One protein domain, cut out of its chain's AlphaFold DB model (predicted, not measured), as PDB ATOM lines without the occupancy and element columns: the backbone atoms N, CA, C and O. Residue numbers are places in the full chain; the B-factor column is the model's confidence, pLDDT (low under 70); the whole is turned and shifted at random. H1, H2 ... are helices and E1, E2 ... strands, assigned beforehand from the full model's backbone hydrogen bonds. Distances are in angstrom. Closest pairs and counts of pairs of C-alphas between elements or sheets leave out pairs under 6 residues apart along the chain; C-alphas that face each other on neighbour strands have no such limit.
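Overview. This is residues 47 to 182 of the 182 residues of an uncharacterized protein of Amycolatopsis sp. WAC 04182 (UniProt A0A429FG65). A small antiparallel sheet, E3 E4 E5, has one face covered by the long core helix H3, while a second small antiparallel sheet, E2 E1 E6, meets residues 115 to 119 of that helix. H2 packs on H3 on the side away from both sheets, short H1 only grazes the first sheet, and long loops make up much of the rest. The printed part has 136 residues with three named helices and six named strands, in the order H1 H2 E1 E2 H3 E3 E4 E5 E6; the class is mixed, helices and strands, with under half of the residues in named elements. The whole is compact, with a radius of gyration of the C-alphas of 14.4 A and spans of 42 by 33 by 29 A.

Along the chain. Find C-alpha 136 at (205.036, 235.189, 335.051), where E3, residues 136 to 140, begins and runs 13.5 A. E4, residues 143 to 147, and E5, residues 160 to 162, complete its sheet. From C-alpha 113 at (209.375, 252.088, 336.376), H3 runs 24.3 A through residues 113 to 129. H2, residues 60 to 70, spans 15.5 A; H1 is residues 50 to 53. In the other sheet look for E1 at residues 83 to 87, E2 at 93 to 98 and E6 at 179 to 181, ending at C-alpha 181 (201.074, 247.550, 353.443).

Arrangement. Start at E3 E4 E5, a meander, each strand the antiparallel neighbour of the one before. You will find N 138 and O 145 at 3.1 A across the hairpin E3 and E4, and N 146 and O 160 at 2.9 A across the hairpin E4 and E5. H3 on one face of this sheet makes two layers, helix over strands; its height over the sheet is 8.2 A. It runs along the strands, at 24 degrees to E3 on the local plane, and its closest C-alphas to E3 are those of Asn 124 and Arg 136, 5.1 A apart. H2 and H3 touch, closest at the C-alphas of His 67 and Ala 121, 5.2 A, opposite ways at a tilt of 36 degrees, only just steep. In the other sheet, N 85 and O 94 are 2.9 A apart across the hairpin E1 and E2, and N 86 and O 180 are 2.9 A apart across the antiparallel neighbours E1 and E6. Every O i to N i+4 pair is within hydrogen-bond range in H2 and H3; H1 is too short for one.

Size, cuts and confidence. The C-alphas of Thr 47 and Ser 80 are farthest apart, 43.9 A. The printed part has no cut. The links H2 to E1, E2 to H3, E4 to E5 and E5 to E6 are long. The model's confidence is under 70 at residues 47 to 59, 61 and 152 to 156.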
ATOM      1  N   THR A  47     194.435 228.345 321.090       40.53
ATOM      2  CA  THR A  47     194.106 229.264 322.199       40.53
ATOM      3  C   THR A  47     194.508 228.745 323.578       40.53
ATOM      4  O   THR A  47     194.532 229.515 324.531       40.53
ATOM      5  N   THR A  48     194.851 227.463 323.680       39.00
ATOM      6  CA  THR A  48     195.229 226.798 324.933       39.00
ATOM      7  C   THR A  48     196.729 226.899 325.242       39.00
ATOM      8  O   THR A  48     197.139 226.766 326.391       39.00
ATOM      9  N   TRP A  49     197.568 227.125 324.223       37.53
ATOM     10  CA  TRP A  49     199.035 227.031 324.331       37.53
ATOM     11  C   TRP A  49     199.753 228.375 324.356       37.53
ATOM     12  O   TRP A  49     200.913 228.433 324.770       37.53
ATOM     13  N   PHE A  50     199.072 229.440 323.931       40.50
ATOM     14  CA  PHE A  50     199.657 230.768 323.758       40.50
ATOM     15  C   PHE A  50     200.404 231.233 325.016       40.50
ATOM     16  O   PHE A  50     201.481 231.797 324.930       40.50
ATOM     17  N   LEU A  51     199.907 230.892 326.204       38.72
ATOM     18  CA  LEU A  51     200.308 231.556 327.441       38.72
ATOM     19  C   LEU A  51     201.423 230.856 328.207       38.72
ATOM     20  O   LEU A  51     202.165 231.500 328.948       38.72
ATOM     21  N   GLN A  52     201.606 229.547 328.027       39.81
ATOM     22  CA  GLN A  52     202.739 228.857 328.650       39.81
ATOM     23  C   GLN A  52     204.074 229.184 327.968       39.81
ATOM     24  O   GLN A  52     205.107 229.114 328.632       39.81
ATOM     25  N   LEU A  53     204.044 229.606 326.700       41.66
ATOM     26  CA  LEU A  53     205.229 229.813 325.863       41.66
ATOM     27  C   LEU A  53     205.407 231.258 325.349       41.66
ATOM     28  O   LEU A  53     206.443 231.529 324.755       41.66
ATOM     29  N   SER A  54     204.465 232.182 325.600       37.88
ATOM     30  CA  SER A  54     204.572 233.610 325.222       37.88
ATOM     31  C   SER A  54     205.439 234.461 326.151       37.88
ATOM     32  O   SER A  54     205.635 235.642 325.894       37.88
ATOM     33  N   VAL A  55     205.958 233.904 327.246       47.66
ATOM     34  CA  VAL A  55     207.077 234.550 327.942       47.66
ATOM     35  C   VAL A  55     208.334 234.325 327.105       47.66
ATOM     36  O   VAL A  55     208.569 233.181 326.707       47.66
ATOM     37  N   PRO A  56     209.183 235.347 326.883       50.50
ATOM     38  CA  PRO A  56     210.521 235.146 326.350       50.50
ATOM     39  C   PRO A  56     211.156 233.945 327.022       50.50
ATOM     40  O   PRO A  56     211.070 233.842 328.251       50.50
ATOM     41  N   THR A  57     211.760 233.047 326.234       49.66
ATOM     42  CA  THR A  57     212.434 231.816 326.677       49.66
ATOM     43  C   THR A  57     213.649 232.159 327.543       49.66
ATOM     44  O   THR A  57     214.808 231.959 327.185       49.66
ATOM     45  N   THR A  58     213.374 232.744 328.699       60.50
ATOM     46  CA  THR A  58     214.329 233.267 329.652       60.50
ATOM     47  C   THR A  58     214.756 232.076 330.472       60.50
ATOM     48  O   THR A  58     213.974 231.502 331.230       60.50
ATOM     49  N   THR A  59     215.997 231.643 330.284       66.19
ATOM     50  CA  THR A  59     216.502 230.472 330.999       66.19
ATOM     51  C   THR A  59     216.469 230.714 332.510       66.19
ATOM     52  O   THR A  59     216.607 231.846 332.982       66.19
ATOM     53  N   ALA A  60     216.377 229.641 333.300       70.50
ATOM     54  CA  ALA A  60     216.464 229.722 334.759       70.50
ATOM     55  C   ALA A  60     217.722 230.480 335.238       70.50
ATOM     56  O   ALA A  60     217.686 231.183 336.248       70.50
ATOM     57  N   ALA A  61     218.834 230.367 334.502       69.25
ATOM     58  CA  ALA A  61     220.063 231.108 334.778       69.25
ATOM     59  C   ALA A  61     219.888 232.622 334.576       69.25
ATOM     60  O   ALA A  61     220.348 233.403 335.412       69.25
ATOM     61  N   ILE A  62     219.191 233.039 333.515       70.88
ATOM     62  CA  ILE A  62     218.889 234.450 333.254       70.88
ATOM     63  C   ILE A  62     217.915 234.992 334.306       70.88
ATOM     64  O   ILE A  62     218.208 236.039 334.879       70.88
ATOM     65  N   ILE A  63     216.842 234.268 334.649       72.50
ATOM     66  CA  ILE A  63     215.893 234.669 335.710       72.50
ATOM     67  C   ILE A  63     216.639 234.923 337.026       72.50
ATOM     68  O   ILE A  63     216.550 236.005 337.608       72.50
ATOM     69  N   LYS A  64     217.463 233.961 337.462       77.25
ATOM     70  CA  LYS A  64     218.288 234.095 338.673       77.25
ATOM     71  C   LYS A  64     219.284 235.256 338.574       77.25
ATOM     72  O   LYS A  64     219.551 235.926 339.570       77.25
ATOM     73  N   SER A  65     219.860 235.501 337.399       77.38
ATOM     74  CA  SER A  65     220.792 236.613 337.170       77.38
ATOM     75  C   SER A  65     220.103 237.976 337.287       77.38
ATOM     76  O   SER A  65     220.570 238.833 338.040       77.38
ATOM     77  N   ILE A  66     218.966 238.154 336.609       78.75
ATOM     78  CA  ILE A  66     218.167 239.385 336.640       78.75
ATOM     79  C   ILE A  66     217.681 239.656 338.063       78.75
ATOM     80  O   ILE A  66     217.892 240.760 338.567       78.75
ATOM     81  N   HIS A  67     217.119 238.650 338.741       86.56
ATOM     82  CA  HIS A  67     216.670 238.792 340.125       86.56
ATOM     83  C   HIS A  67     217.810 239.259 341.045       86.56
ATOM     84  O   HIS A  67     217.678 240.297 341.690       86.56
ATOM     85  N   ARG A  68     218.979 238.600 341.024       88.56
ATOM     86  CA  ARG A  68     220.152 239.023 341.822       88.56
ATOM     87  C   ARG A  68     220.643 240.434 341.488       88.56
ATOM     88  O   ARG A  68     221.173 241.131 342.354       88.56
ATOM     89  N   LYS A  69     220.540 240.849 340.223       86.06
ATOM     90  CA  LYS A  69     220.987 242.176 339.781       86.06
ATOM     91  C   LYS A  69     220.051 243.277 340.275       86.06
ATOM     92  O   LYS A  69     220.545 244.321 340.702       86.06
ATOM     93  N   LEU A  70     218.742 243.048 340.186       85.56
ATOM     94  CA  LEU A  70     217.712 244.061 340.405       85.56
ATOM     95  C   LEU A  70     217.191 244.091 341.844       85.56
ATOM     96  O   LEU A  70     217.016 245.176 342.396       85.56
ATOM     97  N   HIS A  71     217.001 242.935 342.473       89.00
ATOM     98  CA  HIS A  71     216.452 242.823 343.819       89.00
ATOM     99  C   HIS A  71     217.541 243.015 344.885       89.00
ATOM    100  O   HIS A  71     218.015 242.071 345.518       89.00
ATOM    101  N   LYS A  72     217.982 244.266 345.040       89.56
ATOM    102  CA  LYS A  72     218.996 244.689 346.015       89.56
ATOM    103  C   LYS A  72     218.406 245.738 346.957       89.56
ATOM    104  O   LYS A  72     217.671 246.595 346.470       89.56
ATOM    105  N   PRO A  73     218.793 245.767 348.247       88.38
ATOM    106  CA  PRO A  73     218.309 246.780 349.189       88.38
ATOM    107  C   PRO A  73     218.499 248.218 348.687       88.38
ATOM    108  O   PRO A  73     217.600 249.039 348.801       88.38
ATOM    109  N   SER A  74     219.631 248.502 348.031       91.44
ATOM    110  CA  SER A  74     219.923 249.818 347.445       91.44
ATOM    111  C   SER A  74     218.947 250.252 346.346       91.44
ATOM    112  O   SER A  74     218.837 251.440 346.070       91.44
ATOM    113  N   ASN A  75     218.260 249.306 345.702       90.81
ATOM    114  CA  ASN A  75     217.297 249.579 344.634       90.81
ATOM    115  C   ASN A  75     215.858 249.705 345.161       90.81
ATOM    116  O   ASN A  75     214.984 250.166 344.432       90.81
ATOM    117  N   LEU A  76     215.623 249.307 346.415       94.56
ATOM    118  CA  LEU A  76     214.321 249.284 347.088       94.56
ATOM    119  C   LEU A  76     214.171 250.431 348.096       94.56
ATOM    120  O   LEU A  76     213.382 250.339 349.029       94.56
ATOM    121  N   VAL A  77     214.932 251.515 347.929       95.19
ATOM    122  CA  VAL A  77     214.801 252.708 348.772       95.19
ATOM    123  C   VAL A  77     213.532 253.470 348.359       95.19
ATOM    124  O   VAL A  77     213.428 253.847 347.184       95.19
ATOM    125  N   PRO A  78     212.572 253.701 349.280       94.81
ATOM    126  CA  PRO A  78     211.393 254.510 348.999       94.81
ATOM    127  C   PRO A  78     211.766 255.967 348.744       94.81
ATOM    128  O   PRO A  78     212.634 256.537 349.411       94.81
ATOM    129  N   THR A  79     211.088 256.578 347.785       94.06
ATOM    130  CA  THR A  79     211.107 258.022 347.551       94.06
ATOM    131  C   THR A  79     209.955 258.708 348.295       94.06
ATOM    132  O   THR A  79     209.141 258.056 348.950       94.06
ATOM    133  N   SER A  80     209.891 260.044 348.248       91.88
ATOM    134  CA  SER A  80     208.831 260.805 348.925       91.88
ATOM    135  C   SER A  80     207.436 260.339 348.485       91.88
ATOM    136  O   SER A  80     207.147 260.290 347.293       91.88
ATOM    137  N   GLY A  81     206.588 259.996 349.460       93.31
ATOM    138  CA  GLY A  81     205.232 259.489 349.226       93.31
ATOM    139  C   GLY A  81     205.137 257.983 348.963       93.31
ATOM    140  O   GLY A  81     204.026 257.468 348.871       93.31
ATOM    141  N   GLU A  82     206.260 257.264 348.870       97.44
ATOM    142  CA  GLU A  82     206.252 255.806 348.736       97.44
ATOM    143  C   GLU A  82     206.282 255.116 350.103       97.44
ATOM    144  O   GLU A  82     207.039 255.495 351.001       97.44
ATOM    145  N   ILE A  83     205.492 254.055 350.231       97.06
ATOM    146  CA  ILE A  83     205.512 253.117 351.352       97.06
ATOM    147  C   ILE A  83     205.835 251.716 350.841       97.06
ATOM    148  O   ILE A  83     205.760 251.442 349.643       97.06
ATOM    149  N   PHE A  84     206.203 250.816 351.748       97.69
ATOM    150  CA  PHE A  84     206.400 249.420 351.392       97.69
ATOM    151  C   PHE A  84     205.062 248.689 351.284       97.69
ATOM    152  O   PHE A  84     204.218 248.757 352.178       97.69
ATOM    153  N   VAL A  85     204.896 247.958 350.187       97.00
ATOM    154  CA  VAL A  85     203.761 247.070 349.939       97.00
ATOM    155  C   VAL A  85     204.258 245.680 349.582       97.00
ATOM    156  O   VAL A  85     205.306 245.530 348.955       97.00
ATOM    157  N   ARG A  86     203.504 244.654 349.953       96.56
ATOM    158  CA  ARG A  86     203.799 243.256 349.626       96.56
ATOM    159  C   ARG A  86     202.528 242.524 349.228       96.56
ATOM    160  O   ARG A  86     201.428 242.942 349.596       96.56
ATOM    161  N   LEU A  87     202.674 241.440 348.476       94.88
ATOM    162  CA  LEU A  87     201.573 240.498 348.302       94.88
ATOM    163  C   LEU A  87     201.262 239.851 349.654       94.88
ATOM    164  O   LEU A  87     202.171 239.614 350.452       94.88
ATOM    165  N   ALA A  88     199.984 239.592 349.930       93.56
ATOM    166  CA  ALA A  88     199.549 239.058 351.220       93.56
ATOM    167  C   ALA A  88     200.246 237.734 351.601       93.56
ATOM    168  O   ALA A  88     200.483 237.496 352.785       93.56
ATOM    169  N   ASP A  89     200.608 236.925 350.606       91.81
ATOM    170  CA  ASP A  89     201.282 235.625 350.704       91.81
ATOM    171  C   ASP A  89     202.819 235.692 350.563       91.81
ATOM    172  O   ASP A  89     203.485 234.657 350.543       91.81
ATOM    173  N   SER A  90     203.397 236.894 350.496       92.31
ATOM    174  CA  SER A  90     204.837 237.119 350.357       92.31
ATOM    175  C   SER A  90     205.393 237.967 351.498       92.31
ATOM    176  O   SER A  90     204.759 238.916 351.957       92.31
ATOM    177  N   GLU A  91     206.626 237.670 351.907       91.31
ATOM    178  CA  GLU A  91     207.416 238.477 352.852       91.31
ATOM    179  C   GLU A  91     208.243 239.571 352.149       91.31
ATOM    180  O   GLU A  91     208.918 240.376 352.791       91.31
ATOM    181  N   VAL A  92     208.236 239.603 350.814       93.69
ATOM    182  CA  VAL A  92     209.015 240.566 350.032       93.69
ATOM    183  C   VAL A  92     208.188 241.818 349.772       93.69
ATOM    184  O   VAL A  92     207.118 241.747 349.170       93.69
ATOM    185  N   ALA A  93     208.718 242.967 350.195       96.56
ATOM    186  CA  ALA A  93     208.064 244.258 350.052       96.56
ATOM    187  C   ALA A  93     208.776 245.186 349.057       96.56
ATOM    188  O   ALA A  93     210.002 245.178 348.921       96.56
ATOM    189  N   PHE A  94     207.992 246.030 348.390       97.75
ATOM    190  CA  PHE A  94     208.419 246.930 347.325       97.75
ATOM    191  C   PHE A  94     207.914 248.355 347.589       97.75
ATOM    192  O   PHE A  94     206.782 248.511 348.043       97.75
ATOM    193  N   PRO A  95     208.706 249.403 347.302       98.19
ATOM    194  CA  PRO A  95     208.238 250.781 347.415       98.19
ATOM    195  C   PRO A  95     207.185 251.132 346.361       98.19
ATOM    196  O   PRO A  95     207.419 250.953 345.164       98.19
ATOM    197  N   ALA A  96     206.063 251.698 346.788       97.75
ATOM    198  CA  ALA A  96     205.018 252.200 345.905       97.75
ATOM    199  C   ALA A  96     204.302 253.397 346.522       97.75
ATOM    200  O   ALA A  96     204.203 253.511 347.743       97.75
ATOM    201  N   THR A  97     203.744 254.260 345.680       96.81
ATOM    202  CA  THR A  97     202.622 255.101 346.107       96.81
ATOM    203  C   THR A  97     201.373 254.228 346.160       96.81
ATOM    204  O   THR A  97     201.277 253.248 345.422       96.81
ATOM    205  N   VAL A  98     200.420 254.551 347.025       94.69
ATOM    206  CA  VAL A  98     199.171 253.792 347.157       94.69
ATOM    207  C   VAL A  98     197.986 254.705 346.890       94.69
ATOM    208  O   VAL A  98     198.014 255.866 347.295       94.69
ATOM    209  N   GLU A  99     196.966 254.210 346.192       89.56
ATOM    210  CA  GLU A  99     195.711 254.957 346.074       89.56
ATOM    211  C   GLU A  99     195.051 255.120 347.454       89.56
ATOM    212  O   GLU A  99     195.036 254.190 348.262       89.56
ATOM    213  N   ASP A 100     194.438 256.283 347.700       85.06
ATOM    214  CA  ASP A 100     193.731 256.566 348.959       85.06
ATOM    215  C   ASP A 100     192.550 255.614 349.203       85.06
ATOM    216  O   ASP A 100     192.151 255.371 350.344       85.06
ATOM    217  N   ARG A 101     191.939 255.104 348.123       85.62
ATOM    218  CA  ARG A 101     190.799 254.192 348.199       85.62
ATOM    219  C   ARG A 101     191.240 252.773 347.849       85.62
ATOM    220  O   ARG A 101     191.649 252.543 346.715       85.62
ATOM    221  N   PRO A 102     191.088 251.807 348.769       85.56
ATOM    222  CA  PRO A 102     191.397 250.421 348.468       85.56
ATOM    223  C   PRO A 102     190.382 249.845 347.477       85.56
ATOM    224  O   PRO A 102     189.216 250.256 347.432       85.56
ATOM    225  N   TRP A 103     190.795 248.819 346.741       83.94
ATOM    226  CA  TRP A 103     189.901 248.032 345.900       83.94
ATOM    227  C   TRP A 103     189.554 246.726 346.610       83.94
ATOM    228  O   TRP A 103     190.437 245.929 346.902       83.94
ATOM    229  N   ASN A 104     188.274 246.505 346.932       86.12
ATOM    230  CA  ASN A 104     187.820 245.337 347.705       86.12
ATOM    231  C   ASN A 104     188.615 245.100 349.010       86.12
ATOM    232  O   ASN A 104     188.807 243.964 349.436       86.12
ATOM    233  N   GLY A 105     189.091 246.177 349.644       85.81
ATOM    234  CA  GLY A 105     189.925 246.119 350.850       85.81
ATOM    235  C   GLY A 105     191.419 245.875 350.597       85.81
ATOM    236  O   GLY A 105     192.204 246.019 351.530       85.81
ATOM    237  N   ALA A 106     191.830 245.572 349.363       90.44
ATOM    238  CA  ALA A 106     193.232 245.469 348.974       90.44
ATOM    239  C   ALA A 106     193.831 246.847 348.659       90.44
ATOM    240  O   ALA A 106     193.164 247.737 348.121       90.44
ATOM    241  N   THR A 107     195.116 247.003 348.975       92.62
ATOM    242  CA  THR A 107     195.897 248.182 348.582       92.62
ATOM    243  C   THR A 107     196.049 248.207 347.060       92.62
ATOM    244  O   THR A 107     196.179 247.158 346.435       92.62
ATOM    245  N   VAL A 108     196.057 249.393 346.451       93.56
ATOM    246  CA  VAL A 108     196.342 249.553 345.017       93.56
ATOM    247  C   VAL A 108     197.686 250.267 344.866       93.56
ATOM    248  O   VAL A 108     197.737 251.493 344.980       93.56
ATOM    249  N   PRO A 109     198.795 249.523 344.704       96.06
ATOM    250  CA  PRO A 109     200.117 250.120 344.609       96.06
ATOM    251  C   PRO A 109     200.462 250.564 343.188       96.06
ATOM    252  O   PRO A 109     200.205 249.859 342.217       96.06
ATOM    253  N   HIS A 110     201.100 251.724 343.086       96.88
ATOM    254  CA  HIS A 110     201.590 252.325 341.852       96.88
ATOM    255  C   HIS A 110     203.121 252.378 341.896       96.88
ATOM    256  O   HIS A 110     203.748 253.210 342.569       96.88
ATOM    257  N   PHE A 111     203.747 251.458 341.169       97.88
ATOM    258  CA  PHE A 111     205.193 251.286 341.156       97.88
ATOM    259  C   PHE A 111     205.840 252.185 340.108       97.88
ATOM    260  O   PHE A 111     205.490 252.134 338.933       97.88
ATOM    261  N   ARG A 112     206.852 252.964 340.492       97.44
ATOM    262  CA  ARG A 112     207.701 253.647 339.505       97.44
ATOM    263  C   ARG A 112     208.425 252.635 338.596       97.44
ATOM    264  O   ARG A 112     208.634 251.493 339.024       97.44
ATOM    265  N   PRO A 113     208.857 253.023 337.381       96.81
ATOM    266  CA  PRO A 113     209.375 252.088 336.376       96.81
ATOM    267  C   PRO A 113     210.517 251.184 336.858       96.81
ATOM    268  O   PRO A 113     210.637 250.037 336.424       96.81
ATOM    269  N   GLU A 114     211.396 251.662 337.740       96.12
ATOM    270  CA  GLU A 114     212.483 250.830 338.270       96.12
ATOM    271  C   GLU A 114     211.952 249.761 339.228       96.12
ATOM    272  O   GLU A 114     212.399 248.617 339.157       96.12
ATOM    273  N   ILE A 115     210.982 250.103 340.083       98.00
ATOM    274  CA  ILE A 115     210.374 249.144 341.011       98.00
ATOM    275  C   ILE A 115     209.499 248.147 340.256       98.00
ATOM    276  O   ILE A 115     209.586 246.956 340.535       98.00
ATOM    277  N   ALA A 116     208.756 248.581 339.235       97.75
ATOM    278  CA  ALA A 116     207.976 247.689 338.377       97.75
ATOM    279  C   ALA A 116     208.847 246.579 337.755       97.75
ATOM    280  O   ALA A 116     208.484 245.403 337.771       97.75
ATOM    281  N   ARG A 117     210.058 246.920 337.288       94.75
ATOM    282  CA  ARG A 117     211.030 245.930 336.783       94.75
ATOM    283  C   ARG A 117     211.537 244.983 337.870       94.75
ATOM    284  O   ARG A 117     211.803 243.818 337.579       94.75
ATOM    285  N   ILE A 118     211.688 245.462 339.105       97.00
ATOM    286  CA  ILE A 118     212.098 244.626 340.241       97.00
ATOM    287  C   ILE A 118     210.972 243.660 340.634       97.00
ATOM    288  O   ILE A 118     211.256 242.481 340.835       97.00
ATOM    289  N   VAL A 119     209.718 244.124 340.670       97.19
ATOM    290  CA  VAL A 119     208.528 243.286 340.905       97.19
ATOM    291  C   VAL A 119     208.427 242.204 339.828       97.19
ATOM    292  O   VAL A 119     208.351 241.025 340.161       97.19
ATOM    293  N   ALA A 120     208.548 242.569 338.549       94.00
ATOM    294  CA  ALA A 120     208.555 241.626 337.426       94.00
ATOM    295  C   ALA A 120     209.656 240.552 337.556       94.00
ATOM    296  O   ALA A 120     209.420 239.351 337.396       94.00
ATOM    297  N   ALA A 121     210.878 240.972 337.900       91.19
ATOM    298  CA  ALA A 121     211.996 240.060 338.123       91.19
ATOM    299  C   ALA A 121     211.773 239.128 339.322       91.19
ATOM    300  O   ALA A 121     212.157 237.959 339.265       91.19
ATOM    301  N   TRP A 122     211.177 239.638 340.403       95.44
ATOM    302  CA  TRP A 122     210.836 238.840 341.574       95.44
ATOM    303  C   TRP A 122     209.730 237.828 341.267       95.44
ATOM    304  O   TRP A 122     209.913 236.664 341.594       95.44
ATOM    305  N   LEU A 123     208.664 238.216 340.562       93.44
ATOM    306  CA  LEU A 123     207.572 237.319 340.158       93.44
ATOM    307  C   LEU A 123     208.085 236.126 339.344       93.44
ATOM    308  O   LEU A 123     207.827 234.976 339.685       93.44
ATOM    309  N   ASN A 124     208.923 236.384 338.337       87.31
ATOM    310  CA  ASN A 124     209.540 235.316 337.545       87.31
ATOM    311  C   ASN A 124     210.453 234.406 338.381       87.31
ATOM    312  O   ASN A 124     210.549 233.206 338.122       87.31
ATOM    313  N   TYR A 125     211.148 234.962 339.378       87.75
ATOM    314  CA  TYR A 125     211.966 234.177 340.298       87.75
ATOM    315  C   TYR A 125     211.110 233.344 341.262       87.75
ATOM    316  O   TYR A 125     211.426 232.175 341.487       87.75
ATOM    317  N   ALA A 126     210.031 233.918 341.795       90.62
ATOM    318  CA  ALA A 126     209.081 233.259 342.684       90.62
ATOM    319  C   ALA A 126     208.389 232.093 341.969       90.62
ATOM    320  O   ALA A 126     208.428 230.977 342.478       90.62
ATOM    321  N   HIS A 127     207.921 232.310 340.737       85.12
ATOM    322  CA  HIS A 127     207.392 231.258 339.868       85.12
ATOM    323  C   HIS A 127     208.386 230.104 339.673       85.12
ATOM    324  O   HIS A 127     208.035 228.931 339.721       85.12
ATOM    325  N   LEU A 128     209.663 230.431 339.455       83.06
ATOM    326  CA  LEU A 128     210.700 229.431 339.204       83.06
ATOM    327  C   LEU A 128     211.111 228.640 340.457       83.06
ATOM    328  O   LEU A 128     211.598 227.516 340.327       83.06
ATOM    329  N   THR A 129     211.059 229.251 341.642       83.88
ATOM    330  CA  THR A 129     211.778 228.738 342.825       83.88
ATOM    331  C   THR A 129     210.926 228.528 344.066       83.88
ATOM    332  O   THR A 129     211.365 227.787 344.944       83.88
ATOM    333  N   LEU A 130     209.761 229.167 344.154       87.19
ATOM    334  CA  LEU A 130     208.889 229.126 345.325       87.19
ATOM    335  C   LEU A 130     207.617 228.335 345.024       87.19
ATOM    336  O   LEU A 130     207.387 227.310 345.658       87.19
ATOM    337  N   ASP A 131     206.826 228.796 344.057       84.88
ATOM    338  CA  ASP A 131     205.528 228.215 343.705       84.88
ATOM    339  C   ASP A 131     205.193 228.564 342.247       84.88
ATOM    340  O   ASP A 131     205.252 229.732 341.861       84.88
ATOM    341  N   ASP A 132     204.847 227.571 341.430       78.94
ATOM    342  CA  ASP A 132     204.508 227.778 340.020       78.94
ATOM    343  C   ASP A 132     203.134 228.442 339.820       78.94
ATOM    344  O   ASP A 132     202.809 228.845 338.700       78.94
ATOM    345  N   ALA A 133     202.369 228.651 340.896       83.62
ATOM    346  CA  ALA A 133     201.175 229.488 340.914       83.62
ATOM    347  C   ALA A 133     201.478 230.995 340.823       83.62
ATOM    348  O   ALA A 133     200.591 231.759 340.436       83.62
ATOM    349  N   TYR A 134     202.705 231.446 341.127       87.44
ATOM    350  CA  TYR A 134     203.074 232.851 340.936       87.44
ATOM    351  C   TYR A 134     202.996 233.246 339.461       87.44
ATOM    352  O   TYR A 134     203.412 232.505 338.566       87.44
ATOM    353  N   SER A 135     202.516 234.462 339.213       89.12
ATOM    354  CA  SER A 135     202.454 235.043 337.877       89.12
ATOM    355  C   SER A 135     203.825 235.129 337.205       89.12
ATOM    356  O   SER A 135     204.843 235.415 337.839       89.12
ATOM    357  N   ARG A 136     203.851 234.936 335.884       86.31
ATOM    358  CA  ARG A 136     205.036 235.189 335.051       86.31
ATOM    359  C   ARG A 136     204.901 236.521 334.343       86.31
ATOM    360  O   ARG A 136     203.793 236.945 334.031       86.31
ATOM    361  N   THR A 137     206.022 237.174 334.061       86.50
ATOM    362  CA  THR A 137     206.001 238.510 333.460       86.50
ATOM    363  C   THR A 137     207.060 238.715 332.390       86.50
ATOM    364  O   THR A 137     208.137 238.114 332.435       86.50
ATOM    365  N   TYR A 138     206.771 239.602 331.445       83.94
ATOM    366  CA  TYR A 138     207.732 240.088 330.460       83.94
ATOM    367  C   TYR A 138     207.368 241.495 329.992       83.94
ATOM    368  O   TYR A 138     206.256 241.958 330.214       83.94
ATOM    369  N   TRP A 139     208.325 242.187 329.386       81.31
ATOM    370  CA  TRP A 139     208.131 243.554 328.911       81.31
ATOM    371  C   TRP A 139     207.957 243.570 327.397       81.31
ATOM    372  O   TRP A 139     208.809 243.043 326.682       81.31
ATOM    373  N   GLU A 140     206.912 244.242 326.930       80.50
ATOM    374  CA  GLU A 140     206.749 244.667 325.542       80.50
ATOM    375  C   GLU A 140     206.858 246.188 325.504       80.50
ATOM    376  O   GLU A 140     205.938 246.897 325.899       80.50
ATOM    377  N   ARG A 141     208.007 246.708 325.056       84.38
ATOM    378  CA  ARG A 141     208.320 248.148 325.124       84.38
ATOM    379  C   ARG A 141     208.200 248.674 326.565       84.38
ATOM    380  O   ARG A 141     209.050 248.355 327.397       84.38
ATOM    381  N   ASP A 142     207.197 249.497 326.839       88.44
ATOM    382  CA  ASP A 142     206.855 250.093 328.127       88.44
ATOM    383  C   ASP A 142     205.635 249.438 328.789       88.44
ATOM    384  O   ASP A 142     205.223 249.880 329.852       88.44
ATOM    385  N   THR A 143     205.090 248.360 328.230       85.25
ATOM    386  CA  THR A 143     204.002 247.592 328.841       85.25
ATOM    387  C   THR A 143     204.562 246.357 329.540       85.25
ATOM    388  O   THR A 143     205.315 245.573 328.953       85.25
ATOM    389  N   LEU A 144     204.186 246.154 330.804       89.06
ATOM    390  CA  LEU A 144     204.455 244.905 331.510       89.06
ATOM    391  C   LEU A 144     203.312 243.930 331.238       89.06
ATOM    392  O   LEU A 144     202.178 244.163 331.645       89.06
ATOM    393  N   ILE A 145     203.627 242.812 330.599       85.94
ATOM    394  CA  ILE A 145     202.683 241.725 330.384       85.94
ATOM    395  C   ILE A 145     202.750 240.763 331.565       85.94
ATOM    396  O   ILE A 145     203.832 240.276 331.913       85.94
ATOM    397  N   VAL A 146     201.599 240.471 332.169       88.31
ATOM    398  CA  VAL A 146     201.459 239.564 333.316       88.31
ATOM    399  C   VAL A 146     200.607 238.360 332.920       88.31
ATOM    400  O   VAL A 146     199.483 238.479 332.428       88.31
ATOM    401  N   VAL A 147     201.168 237.169 333.110       83.31
ATOM    402  CA  VAL A 147     200.555 235.892 332.751       83.31
ATOM    403  C   VAL A 147     200.277 235.086 334.011       83.31
ATOM    404  O   VAL A 147     201.199 234.523 334.607       83.31
ATOM    405  N   GLU A 148     198.994 234.969 334.344       82.44
ATOM    406  CA  GLU A 148     198.495 234.137 335.429       82.44
ATOM    407  C   GLU A 148     198.517 232.660 335.028       82.44
ATOM    408  O   GLU A 148     197.745 232.251 334.154       82.44
ATOM    409  N   PRO A 149     199.359 231.819 335.650       72.94
ATOM    410  CA  PRO A 149     199.517 230.424 335.244       72.94
ATOM    411  C   PRO A 149     198.214 229.623 335.379       72.94
ATOM    412  O   PRO A 149     197.901 228.818 334.503       72.94
ATOM    413  N   ASN A 150     197.420 229.890 336.417       75.12
ATOM    414  CA  ASN A 150     196.169 229.170 336.678       75.12
ATOM    415  C   ASN A 150     195.046 229.534 335.698       75.12
ATOM    416  O   ASN A 150     194.172 228.714 335.419       75.12
ATOM    417  N   SER A 151     195.065 230.753 335.161       70.75
ATOM    418  CA  SER A 151     194.059 231.230 334.209       70.75
ATOM    419  C   SER A 151     194.507 231.079 332.757       70.75
ATOM    420  O   SER A 151     193.671 231.085 331.859       70.75
ATOM    421  N   ALA A 152     195.803 230.867 332.524       64.81
ATOM    422  CA  ALA A 152     196.403 230.751 331.202       64.81
ATOM    423  C   ALA A 152     195.822 229.619 330.332       64.81
ATOM    424  O   ALA A 152     195.910 229.681 329.111       64.81
ATOM    425  N   ALA A 153     195.243 228.582 330.940       63.16
ATOM    426  CA  ALA A 153     194.617 227.474 330.216       63.16
ATOM    427  C   ALA A 153     193.126 227.707 329.898       63.16
ATOM    428  O   ALA A 153     192.510 226.876 329.229       63.16
ATOM    429  N   LEU A 154     192.525 228.794 330.396       58.62
ATOM    430  CA  LEU A 154     191.103 229.077 330.219       58.62
ATOM    431  C   LEU A 154     190.823 229.669 328.835       58.62
ATOM    432  O   LEU A 154     191.519 230.570 328.364       58.62
ATOM    433  N   GLU A 155     189.753 229.189 328.200       60.62
ATOM    434  CA  GLU A 155     189.279 229.743 326.934       60.62
ATOM    435  C   GLU A 155     188.945 231.232 327.096       60.62
ATOM    436  O   GLU A 155     188.264 231.642 328.034       60.62
ATOM    437  N   GLY A 156     189.450 232.053 326.173       61.50
ATOM    438  CA  GLY A 156     189.236 233.498 326.202       61.50
ATOM    439  C   GLY A 156     190.159 234.271 327.145       61.50
ATOM    440  O   GLY A 156     190.070 235.499 327.160       61.50
ATOM    441  N   TYR A 157     191.078 233.613 327.867       70.06
ATOM    442  CA  TYR A 157     192.073 234.318 328.675       70.06
ATOM    443  C   TYR A 157     192.878 235.314 327.828       70.06
ATOM    444  O   TYR A 157     193.246 235.059 326.671       70.06
ATOM    445  N   ARG A 158     193.170 236.464 328.433       73.06
ATOM    446  CA  ARG A 158     194.112 237.462 327.936       73.06
ATOM    447  C   ARG A 158     195.067 237.808 329.079       73.06
ATOM    448  O   ARG A 158     194.581 237.965 330.198       73.06
ATOM    449  N   PRO A 159     196.388 237.888 328.827       80.31
ATOM    450  CA  PRO A 159     197.319 238.443 329.801       80.31
ATOM    451  C   PRO A 159     196.861 239.819 330.262       80.31
ATOM    452  O   PRO A 159     196.198 240.532 329.505       80.31
ATOM    453  N   ASP A 160     197.260 240.198 331.467       84.31
ATOM    454  CA  ASP A 160     197.112 241.584 331.879       84.31
ATOM    455  C   ASP A 160     198.207 242.428 331.215       84.31
ATOM    456  O   ASP A 160     199.369 242.014 331.134       84.31
ATOM    457  N   HIS A 161     197.810 243.583 330.694       87.44
ATOM    458  CA  HIS A 161     198.678 244.541 330.018       87.44
ATOM    459  C   HIS A 161     198.794 245.757 330.927       87.44
ATOM    460  O   HIS A 161     197.939 246.642 330.928       87.44
ATOM    461  N   VAL A 162     199.855 245.788 331.728       93.50
ATOM    462  CA  VAL A 162     200.072 246.852 332.704       93.50
ATOM    463  C   VAL A 162     200.883 247.960 332.044       93.50
ATOM    464  O   VAL A 162     202.115 247.920 331.994       93.50
ATOM    465  N   GLU A 163     200.172 248.943 331.509       94.38
ATOM    466  CA  GLU A 163     200.736 250.193 330.999       94.38
ATOM    467  C   GLU A 163     201.030 251.174 332.149       94.38
ATOM    468  O   GLU A 163     200.402 251.095 333.214       94.38
ATOM    469  N   PRO A 164     201.976 252.115 331.973       95.69
ATOM    470  CA  PRO A 164     202.141 253.202 332.922       95.69
ATOM    471  C   PRO A 164     200.890 254.092 332.935       95.69
ATOM    472  O   PRO A 164     200.384 254.507 331.893       95.69
ATOM    473  N   GLY A 165     200.412 254.428 334.130       93.50
ATOM    474  CA  GLY A 165     199.357 255.412 334.328       93.50
ATOM    475  C   GLY A 165     199.805 256.831 333.963       93.50
ATOM    476  O   GLY A 165     200.952 257.086 333.595       93.50
ATOM    477  N   ALA A 166     198.901 257.800 334.125       93.06
ATOM    478  CA  ALA A 166     199.195 259.215 333.864       93.06
ATOM    479  C   ALA A 166     200.323 259.786 334.753       93.06
ATOM    480  O   ALA A 166     200.938 260.793 334.410       93.06
ATOM    481  N   ASP A 167     200.600 259.140 335.884       91.50
ATOM    482  CA  ASP A 167     201.702 259.427 336.807       91.50
ATOM    483  C   ASP A 167     203.027 258.739 336.411       91.50
ATOM    484  O   ASP A 167     204.035 258.889 337.107       91.50
ATOM    485  N   GLY A 168     203.043 257.981 335.309       95.81
ATOM    486  CA  GLY A 168     204.189 257.199 334.845       95.81
ATOM    487  C   GLY A 168     204.462 255.936 335.669       95.81
ATOM    488  O   GLY A 168     205.555 255.368 335.561       95.81
ATOM    489  N   ARG A 169     203.520 255.509 336.521       97.50
ATOM    490  CA  ARG A 169     203.663 254.363 337.429       97.50
ATOM    491  C   ARG A 169     202.778 253.193 337.003       97.50
ATOM    492  O   ARG A 169     201.781 253.361 336.319       97.50
ATOM    493  N   TYR A 170     203.153 251.994 337.424       97.62
ATOM    494  CA  TYR A 170     202.529 250.735 337.029       97.62
ATOM    495  C   TYR A 170     201.675 250.192 338.171       97.62
ATOM    496  O   TYR A 170     202.197 249.929 339.257       97.62
ATOM    497  N   ALA A 171     200.386 249.977 337.916       96.06
ATOM    498  CA  ALA A 171     199.453 249.369 338.862       96.06
ATOM    499  C   ALA A 171     199.427 247.836 338.693       96.06
ATOM    500  O   ALA A 171     198.489 247.259 338.148       96.06
ATOM    501  N   ILE A 172     200.506 247.163 339.105       95.00
ATOM    502  CA  ILE A 172     200.700 245.722 338.866       95.00
ATOM    503  C   ILE A 172     199.753 244.896 339.748       95.00
ATOM    504  O   ILE A 172     199.749 245.049 340.970       95.00
ATOM    505  N   GLY A 173     198.984 243.986 339.144       88.38
ATOM    506  CA  GLY A 173     198.021 243.148 339.869       88.38
ATOM    507  C   GLY A 173     196.770 243.903 340.321       88.38
ATOM    508  O   GLY A 173     196.034 243.429 341.192       88.38
ATOM    509  N   TRP A 174     196.534 245.097 339.768       83.00
ATOM    510  CA  TRP A 174     195.349 245.889 340.068       83.00
ATOM    511  C   TRP A 174     194.082 245.077 339.799       83.00
ATOM    512  O   TRP A 174     193.907 244.499 338.732       83.00
ATOM    513  N   ARG A 175     193.187 245.027 340.792       77.94
ATOM    514  CA  ARG A 175     191.917 244.279 340.749       77.94
ATOM    515  C   ARG A 175     192.033 242.755 340.613       77.94
ATOM    516  O   ARG A 175     191.011 242.085 340.485       77.94
ATOM    517  N   GLY A 176     193.243 242.208 340.662       83.19
ATOM    518  CA  GLY A 176     193.487 240.767 340.641       83.19
ATOM    519  C   GLY A 176     194.129 240.259 341.926       83.19
ATOM    520  O   GLY A 176     193.840 239.143 342.352       83.19
ATOM    521  N   TRP A 177     194.990 241.066 342.552       91.50
ATOM    522  CA  TRP A 177     195.858 240.632 343.647       91.50
ATOM    523  C   TRP A 177     195.548 241.328 344.964       91.50
ATOM    524  O   TRP A 177     195.103 242.477 345.011       91.50
ATOM    525  N   THR A 178     195.861 240.635 346.056       93.94
ATOM    526  CA  THR A 178     195.735 241.171 347.411       93.94
ATOM    527  C   THR A 178     197.068 241.763 347.854       93.94
ATOM    528  O   THR A 178     197.896 241.086 348.465       93.94
ATOM    529  N   TRP A 179     197.271 243.045 347.552       95.62
ATOM    530  CA  TRP A 179     198.372 243.823 348.114       95.62
ATOM    531  C   TRP A 179     198.026 244.344 349.508       95.62
ATOM    532  O   TRP A 179     196.907 244.804 349.763       95.62
ATOM    533  N   VAL A 180     199.018 244.330 350.394       95.19
ATOM    534  CA  VAL A 180     198.941 244.883 351.749       95.19
ATOM    535  C   VAL A 180     200.135 245.794 352.014       95.19
ATOM    536  O   VAL A 180     201.213 245.610 351.443       95.19
ATOM    537  N   THR A 181     199.957 246.775 352.893       94.50
ATOM    538  CA  THR A 181     201.074 247.550 353.443       94.50
ATOM    539  C   THR A 181     201.957 246.636 354.291       94.50
ATOM    540  O   THR A 181     201.427 245.852 355.083       94.50
ATOM    541  N   ALA A 182     203.273 246.716 354.100       87.38
ATOM    542  CA  ALA A 182     204.254 245.908 354.826       87.38
ATOM    543  C   ALA A 182     204.690 246.558 356.145       87.38
ATOM    544  O   ALA A 182     204.766 247.808 356.192       87.38
TER     545      ALA A 182